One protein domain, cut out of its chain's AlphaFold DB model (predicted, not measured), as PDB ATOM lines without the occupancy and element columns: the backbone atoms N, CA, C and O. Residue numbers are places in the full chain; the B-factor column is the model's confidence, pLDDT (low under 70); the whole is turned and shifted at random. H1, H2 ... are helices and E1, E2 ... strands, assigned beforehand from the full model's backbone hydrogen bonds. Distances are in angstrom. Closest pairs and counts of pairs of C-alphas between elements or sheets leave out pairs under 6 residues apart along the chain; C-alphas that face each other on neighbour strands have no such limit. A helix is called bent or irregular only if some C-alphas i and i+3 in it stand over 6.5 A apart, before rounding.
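AT A GLANCE: This is residues 16 to 124 of the 266 residues of the protein "Hypothetical protein" of Ostreococcus mediterraneus (UniProt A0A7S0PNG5). A strongly twisted antiparallel sheet, the meander E2-E3-E4-E5 in which each strand neighbours the one before, has sharply bent long strands E3 and E4; the leading stretch with E1 and H1 lies off this sheet. The 109 printed residues include E1 H1 E2 E3 E4 E5, mostly strand. The whole is compact, with radius of gyration of the C-alphas 15.2 A and spans of 39 by 35 by 30 A.

HOW THE PARTS SIT: Start at residues 16 to 17, which pair antiparallel with residues 24 to 25 of E1, residues 24 to 26. H1, residues 31 to 38, is apart from E1 and not on the sheet; its O i to N i+4 pairs are within hydrogen-bond range. Next find three hairpins through E2, residues 62 to 68, E3, 74 to 88, E4, 95 to 112, and E5, 118 to 124. Within hydrogen-bond range are N 65 and O 79, 2.8 A; N 80 and O 103, 2.7 A; N 106 and O 122, 2.8 A. E3 bends by 112 degrees at residue 77, E4 by 130 degrees at residue 108.

IN THESE COORDINATES: Find C-alpha 24 at (133.923, 184.181, 156.052), where E1 begins. E3 runs 25.8 A, E4 23.2 A. E5 ends at C-alpha 124, (133.202, 199.300, 176.560).

THE WHOLE: The C-alphas of Asp 20 and Gly 92 are farthest apart, 42.0 A. The printed part has no cut; H1 to E2 is a long link. Low pLDDT includes residues 16 to 51.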
ATOM      1  N   LEU A  16     139.048 183.804 158.642       54.78
ATOM      2  CA  LEU A  16     138.417 184.706 159.601       54.78
ATOM      3  C   LEU A  16     136.905 184.558 159.470       54.78
ATOM      4  O   LEU A  16     136.346 184.774 158.396       54.78
ATOM      5  N   GLU A  17     136.239 184.192 160.554       57.69
ATOM      6  CA  GLU A  17     134.783 184.097 160.598       57.69
ATOM      7  C   GLU A  17     134.250 185.255 161.441       57.69
ATOM      8  O   GLU A  17     134.770 185.537 162.523       57.69
ATOM      9  N   GLY A  18     133.242 185.960 160.924       48.03
ATOM     10  CA  GLY A  18     132.468 186.911 161.712       48.03
ATOM     11  C   GLY A  18     131.737 186.198 162.852       48.03
ATOM     12  O   GLY A  18     131.477 184.998 162.777       48.03
ATOM     13  N   VAL A  19     131.377 186.943 163.899       47.16
ATOM     14  CA  VAL A  19     130.678 186.419 165.092       47.16
ATOM     15  C   VAL A  19     129.348 185.736 164.733       47.16
ATOM     16  O   VAL A  19     128.905 184.827 165.424       47.16
ATOM     17  N   ASP A  20     128.735 186.124 163.615       48.38
ATOM     18  CA  ASP A  20     127.501 185.542 163.083       48.38
ATOM     19  C   ASP A  20     127.708 184.240 162.282       48.38
ATOM     20  O   ASP A  20     126.734 183.634 161.835       48.38
ATOM     21  N   GLY A  21     128.959 183.826 162.039       53.69
ATOM     22  CA  GLY A  21     129.332 182.660 161.227       53.69
ATOM     23  C   GLY A  21     128.973 182.767 159.737       53.69
ATOM     24  O   GLY A  21     129.286 181.862 158.959       53.69
ATOM     25  N   ARG A  22     128.325 183.862 159.317       46.69
ATOM     26  CA  ARG A  22     127.794 184.054 157.957       46.69
ATOM     27  C   ARG A  22     128.801 184.728 157.040       46.69
ATOM     28  O   ARG A  22     128.807 184.452 155.843       46.69
ATOM     29  N   LYS A  23     129.666 185.588 157.582       50.47
ATOM     30  CA  LYS A  23     130.763 186.200 156.824       50.47
ATOM     31  C   LYS A  23     132.061 185.448 157.082       50.47
ATOM     32  O   LYS A  23     132.546 185.412 158.209       50.47
ATOM     33  N   LYS A  24     132.626 184.861 156.026       58.62
ATOM     34  CA  LYS A  24     133.923 184.181 156.052       58.62
ATOM     35  C   LYS A  24     134.887 184.924 155.144       58.62
ATOM     36  O   LYS A  24     134.582 185.131 153.972       58.62
ATOM     37  N   ILE A  25     136.038 185.308 155.675       59.16
ATOM     38  CA  ILE A  25     137.119 185.911 154.906       59.16
ATOM     39  C   ILE A  25     138.261 184.907 154.862       59.16
ATOM     40  O   ILE A  25     138.871 184.576 155.879       59.16
ATOM     41  N   ASN A  26     138.511 184.377 153.670       66.44
ATOM     42  CA  ASN A  26     139.554 183.394 153.440       66.44
ATOM     43  C   ASN A  26     140.885 184.103 153.167       66.44
ATOM     44  O   ASN A  26     141.079 184.665 152.091       66.44
ATOM     45  N   LEU A  27     141.812 184.044 154.125       61.31
ATOM     46  CA  LEU A  27     143.119 184.692 153.998       61.31
ATOM     47  C   LEU A  27     144.065 183.968 153.026       61.31
ATOM     48  O   LEU A  27     145.080 184.540 152.633       61.31
ATOM     49  N   ASN A  28     143.740 182.740 152.601       63.81
ATOM     50  CA  ASN A  28     144.534 182.008 151.607       63.81
ATOM     51  C   ASN A  28     144.448 182.615 150.200       63.81
ATOM     52  O   ASN A  28     145.278 182.295 149.363       63.81
ATOM     53  N   GLY A  29     143.444 183.458 149.925       61.59
ATOM     54  CA  GLY A  29     143.276 184.126 148.628       61.59
ATOM     55  C   GLY A  29     143.808 185.561 148.580       61.59
ATOM     56  O   GLY A  29     143.597 186.249 147.582       61.59
ATOM     57  N   SER A  30     144.435 186.040 149.659       60.81
ATOM     58  CA  SER A  30     144.884 187.428 149.774       60.81
ATOM     59  C   SER A  30     146.171 187.673 148.986       60.81
ATOM     60  O   SER A  30     147.266 187.325 149.436       60.81
ATOM     61  N   ARG A  31     146.049 188.356 147.840       59.50
ATOM     62  CA  ARG A  31     147.198 188.740 146.997       59.50
ATOM     63  C   ARG A  31     148.153 189.700 147.714       59.50
ATOM     64  O   ARG A  31     149.336 189.742 147.393       59.50
ATOM     65  N   VAL A  32     147.649 190.459 148.688       58.12
ATOM     66  CA  VAL A  32     148.447 191.393 149.495       58.12
ATOM     67  C   VAL A  32     149.335 190.640 150.485       58.12
ATOM     68  O   VAL A  32     150.519 190.954 150.600       58.12
ATOM     69  N   ILE A  33     148.797 189.620 151.164       57.62
ATOM     70  CA  ILE A  33     149.591 188.796 152.085       57.62
ATOM     71  C   ILE A  33     150.624 187.969 151.305       57.62
ATOM     72  O   ILE A  33     151.765 187.867 151.749       57.62
ATOM     73  N   ASP A  34     150.272 187.458 150.119       65.25
ATOM     74  CA  ASP A  34     151.224 186.774 149.230       65.25
ATOM     75  C   ASP A  34     152.409 187.663 148.848       65.25
ATOM     76  O   ASP A  34     153.561 187.244 148.964       65.25
ATOM     77  N   ALA A  35     152.146 188.904 148.440       60.06
ATOM     78  CA  ALA A  35     153.187 189.865 148.089       60.06
ATOM     79  C   ALA A  35     154.049 190.262 149.303       60.06
ATOM     80  O   ALA A  35     155.270 190.345 149.196       60.06
ATOM     81  N   TYR A  36     153.438 190.453 150.480       56.75
ATOM     82  CA  TYR A  36     154.172 190.758 151.712       56.75
ATOM     83  C   TYR A  36     155.112 189.616 152.125       56.75
ATOM     84  O   TYR A  36     156.275 189.861 152.438       56.75
ATOM     85  N   GLU A  37     154.628 188.370 152.112       60.12
ATOM     86  CA  GLU A  37     155.417 187.196 152.508       60.12
ATOM     87  C   GLU A  37     156.510 186.838 151.488       60.12
ATOM     88  O   GLU A  37     157.569 186.350 151.880       60.12
ATOM     89  N   SER A  38     156.283 187.101 150.198       68.00
ATOM     90  CA  SER A  38     157.277 186.897 149.132       68.00
ATOM     91  C   SER A  38     158.282 188.047 148.993       68.00
ATOM     92  O   SER A  38     159.298 187.892 148.318       68.00
ATOM     93  N   GLY A  39     158.033 189.187 149.646       55.84
ATOM     94  CA  GLY A  39     158.857 190.391 149.529       55.84
ATOM     95  C   GLY A  39     158.652 191.161 148.220       55.84
ATOM     96  O   GLY A  39     159.425 192.079 147.935       55.84
ATOM     97  N   ASP A  40     157.624 190.812 147.442       59.03
ATOM     98  CA  ASP A  40     157.306 191.438 146.165       59.03
ATOM     99  C   ASP A  40     156.679 192.821 146.401       59.03
ATOM    100  O   ASP A  40     155.569 192.972 146.919       59.03
ATOM    101  N   ARG A  41     157.416 193.877 146.046       54.41
ATOM    102  CA  ARG A  41     157.035 195.279 146.286       54.41
ATOM    103  C   ARG A  41     156.108 195.815 145.195       54.41
ATOM    104  O   ARG A  41     156.394 196.842 144.589       54.41
ATOM    105  N   MET A  42     155.009 195.119 144.910       48.50
ATOM    106  CA  MET A  42     154.104 195.529 143.827       48.50
ATOM    107  C   MET A  42     153.095 196.620 144.227       48.50
ATOM    108  O   MET A  42     152.359 197.112 143.377       48.50
ATOM    109  N   PHE A  43     153.045 197.014 145.501       46.38
ATOM    110  CA  PHE A  43     152.115 198.040 145.964       46.38
ATOM    111  C   PHE A  43     152.822 199.378 146.127       46.38
ATOM    112  O   PHE A  43     153.455 199.647 147.147       46.38
ATOM    113  N   ASP A  44     152.644 200.235 145.127       42.69
ATOM    114  CA  ASP A  44     152.593 201.667 145.385       42.69
ATOM    115  C   ASP A  44     151.383 201.874 146.310       42.69
ATOM    116  O   ASP A  44     150.259 201.496 145.958       42.69
ATOM    117  N   ILE A  45     151.595 202.344 147.543       48.16
ATOM    118  CA  ILE A  45     150.489 202.609 148.471       48.16
ATOM    119  C   ILE A  45     149.751 203.827 147.917       48.16
ATOM    120  O   ILE A  45     150.032 204.956 148.301       48.16
ATOM    121  N   VAL A  46     148.812 203.605 146.997       41.84
ATOM    122  CA  VAL A  46     147.920 204.652 146.498       41.84
ATOM    123  C   VAL A  46     146.911 204.954 147.612       41.84
ATOM    124  O   VAL A  46     146.155 204.055 148.012       41.84
ATOM    125  N   PRO A  47     146.890 206.179 148.168       46.38
ATOM    126  CA  PRO A  47     145.844 206.591 149.094       46.38
ATOM    127  C   PRO A  47     144.463 206.410 148.444       46.38
ATOM    128  O   PRO A  47     144.255 206.816 147.305       46.38
ATOM    129  N   GLY A  48     143.528 205.760 149.141       50.34
ATOM    130  CA  GLY A  48     142.117 205.687 148.735       50.34
ATOM    131  C   GLY A  48     141.683 204.569 147.769       50.34
ATOM    132  O   GLY A  48     140.481 204.364 147.623       50.34
ATOM    133  N   TYR A  49     142.573 203.793 147.130       50.91
ATOM    134  CA  TYR A  49     142.115 202.712 146.231       50.91
ATOM    135  C   TYR A  49     141.652 201.469 147.014       50.91
ATOM    136  O   TYR A  49     142.442 200.847 147.723       50.91
ATOM    137  N   GLY A  50     140.372 201.100 146.875       58.81
ATOM    138  CA  GLY A  50     139.778 199.908 147.500       58.81
ATOM    139  C   GLY A  50     139.493 200.025 149.003       58.81
ATOM    140  O   GLY A  50     139.236 199.008 149.641       58.81
ATOM    141  N   ARG A  51     139.548 201.240 149.561       66.88
ATOM    142  CA  ARG A  51     139.361 201.508 150.993       66.88
ATOM    143  C   ARG A  51     137.924 201.917 151.297       66.88
ATOM    144  O   ARG A  51     137.278 202.583 150.487       66.88
ATOM    145  N   LEU A  52     137.433 201.557 152.480       71.12
ATOM    146  CA  LEU A  52     136.291 202.241 153.077       71.12
ATOM    147  C   LEU A  52     136.618 203.736 153.249       71.12
ATOM    148  O   LEU A  52     137.785 204.068 153.454       71.12
ATOM    149  N   PRO A  53     135.618 204.634 153.165       70.00
ATOM    150  CA  PRO A  53     135.823 206.055 153.426       70.00
ATOM    151  C   PRO A  53     136.480 206.259 154.793       70.00
ATOM    152  O   PRO A  53     135.958 205.805 155.814       70.00
ATOM    153  N   GLU A  54     137.643 206.907 154.790       67.19
ATOM    154  CA  GLU A  54     138.501 207.066 155.966       67.19
ATOM    155  C   GLU A  54     138.393 208.444 156.612       67.19
ATOM    156  O   GLU A  54     139.018 208.673 157.643       67.19
ATOM    157  N   ASP A  55     137.552 209.325 156.064       71.88
ATOM    158  CA  ASP A  55     137.411 210.728 156.474       71.88
ATOM    159  C   ASP A  55     137.166 210.886 157.988       71.88
ATOM    160  O   ASP A  55     137.558 211.878 158.595       71.88
ATOM    161  N   SER A  56     136.532 209.892 158.625       70.31
ATOM    162  CA  SER A  56     136.272 209.863 160.070       70.31
ATOM    163  C   SER A  56     137.472 209.462 160.938       70.31
ATOM    164  O   SER A  56     137.423 209.630 162.155       70.31
ATOM    165  N   PHE A  57     138.513 208.878 160.345       68.75
ATOM    166  CA  PHE A  57     139.711 208.372 161.022       68.75
ATOM    167  C   PHE A  57     140.949 209.235 160.762       68.75
ATOM    168  O   PHE A  57     141.904 209.191 161.546       68.75
ATOM    169  N   GLU A  58     140.948 210.019 159.685       69.12
ATOM    170  CA  GLU A  58     142.041 210.929 159.362       69.12
ATOM    171  C   GLU A  58     142.319 211.906 160.515       69.12
ATOM    172  O   GLU A  58     141.413 212.399 161.183       69.12
ATOM    173  N   GLN A  59     143.605 212.165 160.770       70.62
ATOM    174  CA  GLN A  59     144.089 213.098 161.801       70.62
ATOM    175  C   GLN A  59     143.697 212.764 163.253       70.62
ATOM    176  O   GLN A  59     143.956 213.558 164.154       70.62
ATOM    177  N   THR A  60     143.144 211.578 163.517       79.94
ATOM    178  CA  THR A  60     142.832 211.150 164.891       79.94
ATOM    179  C   THR A  60     144.071 210.741 165.692       79.94
ATOM    180  O   THR A  60     144.004 210.690 166.916       79.94
ATOM    181  N   ASN A  61     145.201 210.454 165.026       83.06
ATOM    182  CA  ASN A  61     146.416 209.887 165.631       83.06
ATOM    183  C   ASN A  61     146.142 208.653 166.507       83.06
ATOM    184  O   ASN A  61     146.859 208.402 167.473       83.06
ATOM    185  N   ALA A  62     145.119 207.868 166.163       86.38
ATOM    186  CA  ALA A  62     144.713 206.707 166.932       86.38
ATOM    187  C   ALA A  62     144.471 205.488 166.038       86.38
ATOM    188  O   ALA A  62     144.128 205.605 164.863       86.38
ATOM    189  N   PHE A  63     144.636 204.297 166.609       88.94
ATOM    190  CA  PHE A  63     144.316 203.030 165.952       88.94
ATOM    191  C   PHE A  63     143.798 202.002 166.961       88.94
ATOM    192  O   PHE A  63     144.034 202.106 168.162       88.94
ATOM    193  N   GLY A  64     143.080 200.984 166.488       90.62
ATOM    194  CA  GLY A  64     142.647 199.869 167.329       90.62
ATOM    195  C   GLY A  64     143.707 198.771 167.401       90.62
ATOM    196  O   GLY A  64     144.141 198.266 166.369       90.62
ATOM    197  N   ALA A  65     144.081 198.353 168.608       91.19
ATOM    198  CA  ALA A  65     144.887 197.160 168.840       91.19
ATOM    199  C   ALA A  65     143.996 195.990 169.277       91.19
ATOM    200  O   ALA A  65     143.235 196.091 170.243       91.19
ATOM    201  N   VAL A  66     144.108 194.863 168.572       90.31
ATOM    202  CA  VAL A  66     143.419 193.605 168.889       90.31
ATOM    203  C   VAL A  66     144.421 192.461 168.936       90.31
ATOM    204  O   VAL A  66     145.341 192.385 168.121       90.31
ATOM    205  N   TYR A  67     144.236 191.542 169.883       86.56
ATOM    206  CA  TYR A  67     145.035 190.322 169.928       86.56
ATOM    207  C   TYR A  67     144.654 189.406 168.763       86.56
ATOM    208  O   TYR A  67     143.470 189.165 168.517       86.56
ATOM    209  N   ARG A  68     145.658 188.858 168.075       82.88
ATOM    210  CA  ARG A  68     145.478 187.831 167.048       82.88
ATOM    211  C   ARG A  68     146.015 186.502 167.563       82.88
ATOM    212  O   ARG A  68     147.188 186.404 167.915       82.88
ATOM    213  N   GLY A  69     145.153 185.492 167.606       75.06
ATOM    214  CA  GLY A  69     145.522 184.141 168.012       75.06
ATOM    215  C   GLY A  69     146.425 183.437 166.997       75.06
ATOM    216  O   GLY A  69     146.584 183.873 165.855       75.06
ATOM    217  N   ILE A  70     147.000 182.305 167.413       74.25
ATOM    218  CA  ILE A  70     147.821 181.428 166.552       74.25
ATOM    219  C   ILE A  70     146.977 180.827 165.415       74.25
ATOM    220  O   ILE A  70     147.481 180.575 164.325       74.25
ATOM    221  N   ASP A  71     145.677 180.658 165.651       73.38
ATOM    222  CA  ASP A  71     144.668 180.275 164.657       73.38
ATOM    223  C   ASP A  71     144.379 181.382 163.623       73.38
ATOM    224  O   ASP A  71     143.606 181.193 162.683       73.38
ATOM    225  N   GLY A  72     145.002 182.551 163.787       69.75
ATOM    226  CA  GLY A  72     144.861 183.702 162.917       69.75
ATOM    227  C   GLY A  72     143.623 184.545 163.198       69.75
ATOM    228  O   GLY A  72     143.501 185.586 162.552       69.75
ATOM    229  N   ARG A  73     142.754 184.153 164.142       78.00
ATOM    230  CA  ARG A  73     141.524 184.878 164.489       78.00
ATOM    231  C   ARG A  73     141.831 186.110 165.339       78.00
ATOM    232  O   ARG A  73     142.717 186.083 166.192       78.00
ATOM    233  N   ILE A  74     141.095 187.194 165.099       84.06
ATOM    234  CA  ILE A  74     141.168 188.410 165.917       84.06
ATOM    235  C   ILE A  74     140.244 188.282 167.130       84.06
ATOM    236  O   ILE A  74     139.157 187.709 167.038       84.06
ATOM    237  N   ALA A  75     140.674 188.811 168.269       87.19
ATOM    238  CA  ALA A  75     139.851 188.867 169.466       87.19
ATOM    239  C   ALA A  75     138.635 189.787 169.263       87.19
ATOM    240  O   ALA A  75     138.710 190.807 168.581       87.19
ATOM    241  N   GLY A  76     137.518 189.443 169.911       89.50
ATOM    242  CA  GLY A  76     136.293 190.252 169.898       89.50
ATOM    243  C   GLY A  76     136.364 191.523 170.753       89.50
ATOM    244  O   GLY A  76     135.399 192.279 170.794       89.50
ATOM    245  N   VAL A  77     137.479 191.759 171.445       92.88
ATOM    246  CA  VAL A  77     137.731 192.947 172.267       92.88
ATOM    247  C   VAL A  77     139.118 193.499 171.968       92.88
ATOM    248  O   VAL A  77     140.034 192.744 171.630       92.88
ATOM    249  N   GLY A  78     139.266 194.812 172.095       92.75
ATOM    250  CA  GLY A  78     140.514 195.512 171.834       92.75
ATOM    251  C   GLY A  78     140.638 196.808 172.617       92.75
ATOM    252  O   GLY A  78     139.760 197.184 173.399       92.75
ATOM    253  N   THR A  79     141.753 197.488 172.379       93.75
ATOM    254  CA  THR A  79     142.084 198.769 173.000       93.75
ATOM    255  C   THR A  79     142.372 199.788 171.911       93.75
ATOM    256  O   THR A  79     143.155 199.535 170.999       93.75
ATOM    257  N   MET A  80     141.715 200.940 171.984       92.62
ATOM    258  CA  MET A  80     142.049 202.116 171.195       92.62
ATOM    259  C   MET A  80     143.362 202.685 171.725       92.62
ATOM    260  O   MET A  80     143.480 202.965 172.919       92.62
ATOM    261  N   MET A  81     144.327 202.823 170.830       92.50
ATOM    262  CA  MET A  81     145.680 203.272 171.099       92.50
ATOM    263  C   MET A  81     145.866 204.665 170.511       92.50
ATOM    264  O   MET A  81     145.654 204.843 169.313       92.50
ATOM    265  N   ASP A  82     146.312 205.615 171.324       91.06
ATOM    266  CA  ASP A  82     146.767 206.921 170.853       91.06
ATOM    267  C   ASP A  82     148.255 206.854 170.540       91.06
ATOM    268  O   ASP A  82     149.053 206.407 171.368       91.06
ATOM    269  N   ILE A  83     148.647 207.327 169.363       86.88
ATOM    270  CA  ILE A  83     150.042 207.400 168.946       86.88
ATOM    271  C   ILE A  83     150.719 208.532 169.725       86.88
ATOM    272  O   ILE A  83     150.394 209.705 169.554       86.88
ATOM    273  N   CYS A  84     151.673 208.182 170.586       84.56
ATOM    274  CA  CYS A  84     152.445 209.139 171.381       84.56
ATOM    275  C   CYS A  84     153.727 209.566 170.666       84.56
ATOM    276  O   CYS A  84     154.122 210.727 170.720       84.56
ATOM    277  N   ALA A  85     154.387 208.616 170.009       76.88
ATOM    278  CA  ALA A  85     155.549 208.864 169.177       76.88
ATOM    279  C   ALA A  85     155.600 207.804 168.083       76.88
ATOM    280  O   ALA A  85     155.205 206.658 168.288       76.88
ATOM    281  N   HIS A  86     156.106 208.174 166.919       70.06
ATOM    282  CA  HIS A  86     156.397 207.219 165.867       70.06
ATOM    283  C   HIS A  86     157.772 207.539 165.287       70.06
ATOM    284  O   HIS A  86     158.065 208.686 164.953       70.06
ATOM    285  N   ASP A  87     158.610 206.523 165.171       60.31
ATOM    286  CA  ASP A  87     159.841 206.577 164.398       60.31
ATOM    287  C   ASP A  87     159.622 205.742 163.139       60.31
ATOM    288  O   ASP A  87     159.046 204.655 163.218       60.31
ATOM    289  N   VAL A  88     159.983 206.272 161.972       56.44
ATOM    290  CA  VAL A  88     159.713 205.624 160.682       56.44
ATOM    291  C   VAL A  88     160.977 205.627 159.836       56.44
ATOM    292  O   VAL A  88     161.455 206.674 159.415       56.44
ATOM    293  N   VAL A  89     161.443 204.435 159.472       47.41
ATOM    294  CA  VAL A  89     162.390 204.224 158.377       47.41
ATOM    295  C   VAL A  89     161.801 203.195 157.421       47.41
ATOM    296  O   VAL A  89     161.374 202.112 157.826       47.41
ATOM    297  N   VAL A  90     161.788 203.537 156.136       50.12
ATOM    298  CA  VAL A  90     161.346 202.685 155.027       50.12
ATOM    299  C   VAL A  90     162.588 202.332 154.200       50.12
ATOM    300  O   VAL A  90     163.433 203.187 153.973       50.12
ATOM    301  N   ASP A  91     162.721 201.061 153.809       45.28
ATOM    302  CA  ASP A  91     163.872 200.462 153.093       45.28
ATOM    303  C   ASP A  91     165.206 200.279 153.845       45.28
ATOM    304  O   ASP A  91     166.230 199.977 153.244       45.28
ATOM    305  N   GLY A  92     165.175 200.317 155.176       46.88
ATOM    306  CA  GLY A  92     166.307 199.984 156.064       46.88
ATOM    307  C   GLY A  92     165.878 200.006 157.534       46.88
ATOM    308  O   GLY A  92     166.512 200.623 158.375       46.88
ATOM    309  N   LYS A  93     164.702 199.423 157.775       51.69
ATOM    310  CA  LYS A  93     163.577 199.970 158.546       51.69
ATOM    311  C   LYS A  93     163.720 200.049 160.075       51.69
ATOM    312  O   LYS A  93     164.153 199.094 160.707       51.69
ATOM    313  N   LEU A  94     163.103 201.074 160.661       46.66
ATOM    314  CA  LEU A  94     162.542 201.066 162.005       46.66
ATOM    315  C   LEU A  94     161.200 201.797 161.940       46.66
ATOM    316  O   LEU A  94     161.164 203.007 161.780       46.66
ATOM    317  N   LEU A  95     160.101 201.048 161.975       61.25
ATOM    318  CA  LEU A  95     158.761 201.606 162.131       61.25
ATOM    319  C   LEU A  95     158.336 201.275 163.560       61.25
ATOM    320  O   LEU A  95     157.741 200.231 163.815       61.25
ATOM    321  N   ALA A  96     158.782 202.098 164.507       62.38
ATOM    322  CA  ALA A  96     158.473 201.945 165.920       62.38
ATOM    323  C   ALA A  96     157.363 202.926 166.271       62.38
ATOM    324  O   ALA A  96     157.570 204.135 166.283       62.38
ATOM    325  N   VAL A  97     156.173 202.403 166.550       74.69
ATOM    326  CA  VAL A  97     155.053 203.209 167.034       74.69
ATOM    327  C   VAL A  97     154.955 203.003 168.536       74.69
ATOM    328  O   VAL A  97     154.677 201.902 169.007       74.69
ATOM    329  N   VAL A  98     155.193 204.070 169.289       81.38
ATOM    330  CA  VAL A  98     154.897 204.139 170.716       81.38
ATOM    331  C   VAL A  98     153.482 204.669 170.845       81.38
ATOM    332  O   VAL A  98     153.200 205.811 170.481       81.38
ATOM    333  N   ALA A  99     152.589 203.834 171.359       87.00
ATOM    334  CA  ALA A  99     151.196 204.193 171.545       87.00
ATOM    335  C   ALA A  99     150.712 203.819 172.945       87.00
ATOM    336  O   ALA A  99     151.174 202.838 173.532       87.00
ATOM    337  N   LYS A 100     149.760 204.593 173.466       88.19
ATOM    338  CA  LYS A 100     149.163 204.394 174.787       88.19
ATOM    339  C   LYS A 100     147.700 203.995 174.646       88.19
ATOM    340  O   LYS A 100     146.947 204.640 173.923       88.19
ATOM    341  N   GLY A 101     147.294 202.942 175.351       89.06
ATOM    342  CA  GLY A 101     145.894 202.522 175.394       89.06
ATOM    343  C   GLY A 101     145.025 203.527 176.149       89.06
ATOM    344  O   GLY A 101     145.386 203.939 177.249       89.06
ATOM    345  N   GLN A 102     143.890 203.905 175.562       87.88
ATOM    346  CA  GLN A 102     142.946 204.873 176.131       87.88
ATOM    347  C   GLN A 102     141.605 204.244 176.490       87.88
ATOM    348  O   GLN A 102     141.135 204.344 177.619       87.88
ATOM    349  N   LYS A 103     140.956 203.620 175.503       90.69
ATOM    350  CA  LYS A 103     139.579 203.134 175.617       90.69
ATOM    351  C   LYS A 103     139.494 201.696 175.165       90.69
ATOM    352  O   LYS A 103     140.152 201.297 174.211       90.69
ATOM    353  N   ARG A 104     138.657 200.919 175.834       93.44
ATOM    354  CA  ARG A 104     138.373 199.539 175.445       93.44
ATOM    355  C   ARG A 104     137.193 199.529 174.491       93.44
ATOM    356  O   ARG A 104     136.305 200.372 174.593       93.44
ATOM    357  N   PHE A 105     137.182 198.587 173.561       94.25
ATOM    358  CA  PHE A 105     136.073 198.421 172.635       94.25
ATOM    359  C   PHE A 105     135.781 196.948 172.378       94.25
ATOM    360  O   PHE A 105     136.658 196.085 172.469       94.25
ATOM    361  N   LYS A 106     134.533 196.676 172.008       94.12
ATOM    362  CA  LYS A 106     134.069 195.389 171.508       94.12
ATOM    363  C   LYS A 106     133.931 195.464 169.994       94.12
ATOM    364  O   LYS A 106     133.295 196.375 169.469       94.12
ATOM    365  N   VAL A 107     134.508 194.491 169.301       91.94
ATOM    366  CA  VAL A 107     134.371 194.316 167.854       91.94
ATOM    367  C   VAL A 107     132.998 193.719 167.562       91.94
ATOM    368  O   VAL A 107     132.655 192.656 168.078       91.94
ATOM    369  N   LEU A 108     132.214 194.387 166.717       90.06
ATOM    370  CA  LEU A 108     130.933 193.876 166.229       90.06
ATOM    371  C   LEU A 108     131.129 193.016 164.982       90.06
ATOM    372  O   LEU A 108     130.610 191.905 164.889       90.06
ATOM    373  N   ARG A 109     131.879 193.539 164.009       86.25
ATOM    374  CA  ARG A 109     132.187 192.847 162.754       86.25
ATOM    375  C   ARG A 109     133.438 193.411 162.097       86.25
ATOM    376  O   ARG A 109     133.807 194.561 162.320       86.25
ATOM    377  N   VAL A 110     134.028 192.613 161.216       86.88
ATOM    378  CA  VAL A 110     135.080 193.058 160.298       86.88
ATOM    379  C   VAL A 110     134.419 193.678 159.068       86.88
ATOM    380  O   VAL A 110     133.657 193.007 158.366       86.88
ATOM    381  N   ALA A 111     134.671 194.963 158.843       85.25
ATOM    382  CA  ALA A 111     134.152 195.721 157.710       85.25
ATOM    383  C   ALA A 111     135.053 195.572 156.473       85.25
ATOM    384  O   ALA A 111     134.547 195.474 155.357       85.25
ATOM    385  N   GLN A 112     136.370 195.485 156.680       81.00
ATOM    386  CA  GLN A 112     137.380 195.332 155.631       81.00
ATOM    387  C   GLN A 112     138.585 194.552 156.168       81.00
ATOM    388  O   GLN A 112     138.887 194.622 157.358       81.00
ATOM    389  N   THR A 113     139.287 193.824 155.299       75.38
ATOM    390  CA  THR A 113     140.539 193.119 155.641       75.38
ATOM    391  C   THR A 113     141.753 193.578 154.853       75.38
ATOM    392  O   THR A 113     142.867 193.429 155.343       75.38
ATOM    393  N   GLU A 114     141.555 194.128 153.657       67.94
ATOM    394  CA  GLU A 114     142.627 194.618 152.790       67.94
ATOM    395  C   GLU A 114     142.371 196.079 152.416       67.94
ATOM    396  O   GLU A 114     141.218 196.418 152.155       67.94
ATOM    397  N   PRO A 115     143.407 196.938 152.370       65.81
ATOM    398  CA  PRO A 115     144.827 196.646 152.630       65.81
ATOM    399  C   PRO A 115     145.185 196.478 154.122       65.81
ATOM    400  O   PRO A 115     146.226 195.912 154.441       65.81
ATOM    401  N   TYR A 116     144.314 196.915 155.032       74.38
ATOM    402  CA  TYR A 116     144.377 196.661 156.476       74.38
ATOM    403  C   TYR A 116     142.978 196.407 157.035       74.38
ATOM    404  O   TYR A 116     141.961 196.685 156.392       74.38
ATOM    405  N   VAL A 117     142.944 195.849 158.246       81.00
ATOM    406  CA  VAL A 117     141.710 195.458 158.923       81.00
ATOM    407  C   VAL A 117     140.977 196.693 159.442       81.00
ATOM    408  O   VAL A 117     141.533 197.461 160.223       81.00
ATOM    409  N   ILE A 118     139.710 196.835 159.056       85.56
ATOM    410  CA  ILE A 118     138.774 197.816 159.612       85.56
ATOM    411  C   ILE A 118     137.642 197.045 160.277       85.56
ATOM    412  O   ILE A 118     137.085 196.105 159.699       85.56
ATOM    413  N   VAL A 119     137.303 197.441 161.499       86.75
ATOM    414  CA  VAL A 119     136.239 196.830 162.290       86.75
ATOM    415  C   VAL A 119     135.211 197.873 162.689       86.75
ATOM    416  O   VAL A 119     135.565 198.993 163.044       86.75
ATOM    417  N   ASP A 120     133.947 197.465 162.697       89.12
ATOM    418  CA  ASP A 120     132.920 198.222 163.401       89.12
ATOM    419  C   ASP A 120     133.000 197.829 164.874       89.12
ATOM    420  O   ASP A 120     132.946 196.638 165.209       89.12
ATOM    421  N   ALA A 121     133.146 198.815 165.753       91.38
ATOM    422  CA  ALA A 121     133.356 198.597 167.174       91.38
ATOM    423  C   ALA A 121     132.523 199.555 168.028       91.38
ATOM    424  O   ALA A 121     132.174 200.653 167.601       91.38
ATOM    425  N   VAL A 122     132.220 199.121 169.249       93.69
ATOM    426  CA  VAL A 122     131.493 199.908 170.255       93.69
ATOM    427  C   VAL A 122     132.373 200.025 171.497       93.69
ATOM    428  O   VAL A 122     132.975 199.018 171.885       93.69
ATOM    429  N   PRO A 123     132.495 201.213 172.116       92.69
ATOM    430  CA  PRO A 123     133.257 201.369 173.349       92.69
ATOM    431  C   PRO A 123     132.684 200.493 174.469       92.69
ATOM    432  O   PRO A 123     131.476 200.287 174.561       92.69
ATOM    433  N   ILE A 124     133.569 199.970 175.313       92.56
ATOM    434  CA  ILE A 124     133.202 199.300 176.560       92.56
ATOM    435  C   ILE A 124     133.341 200.339 177.663       92.56
ATOM    436  O   ILE A 124     134.442 200.841 177.905       92.56
TER     437      ILE A 124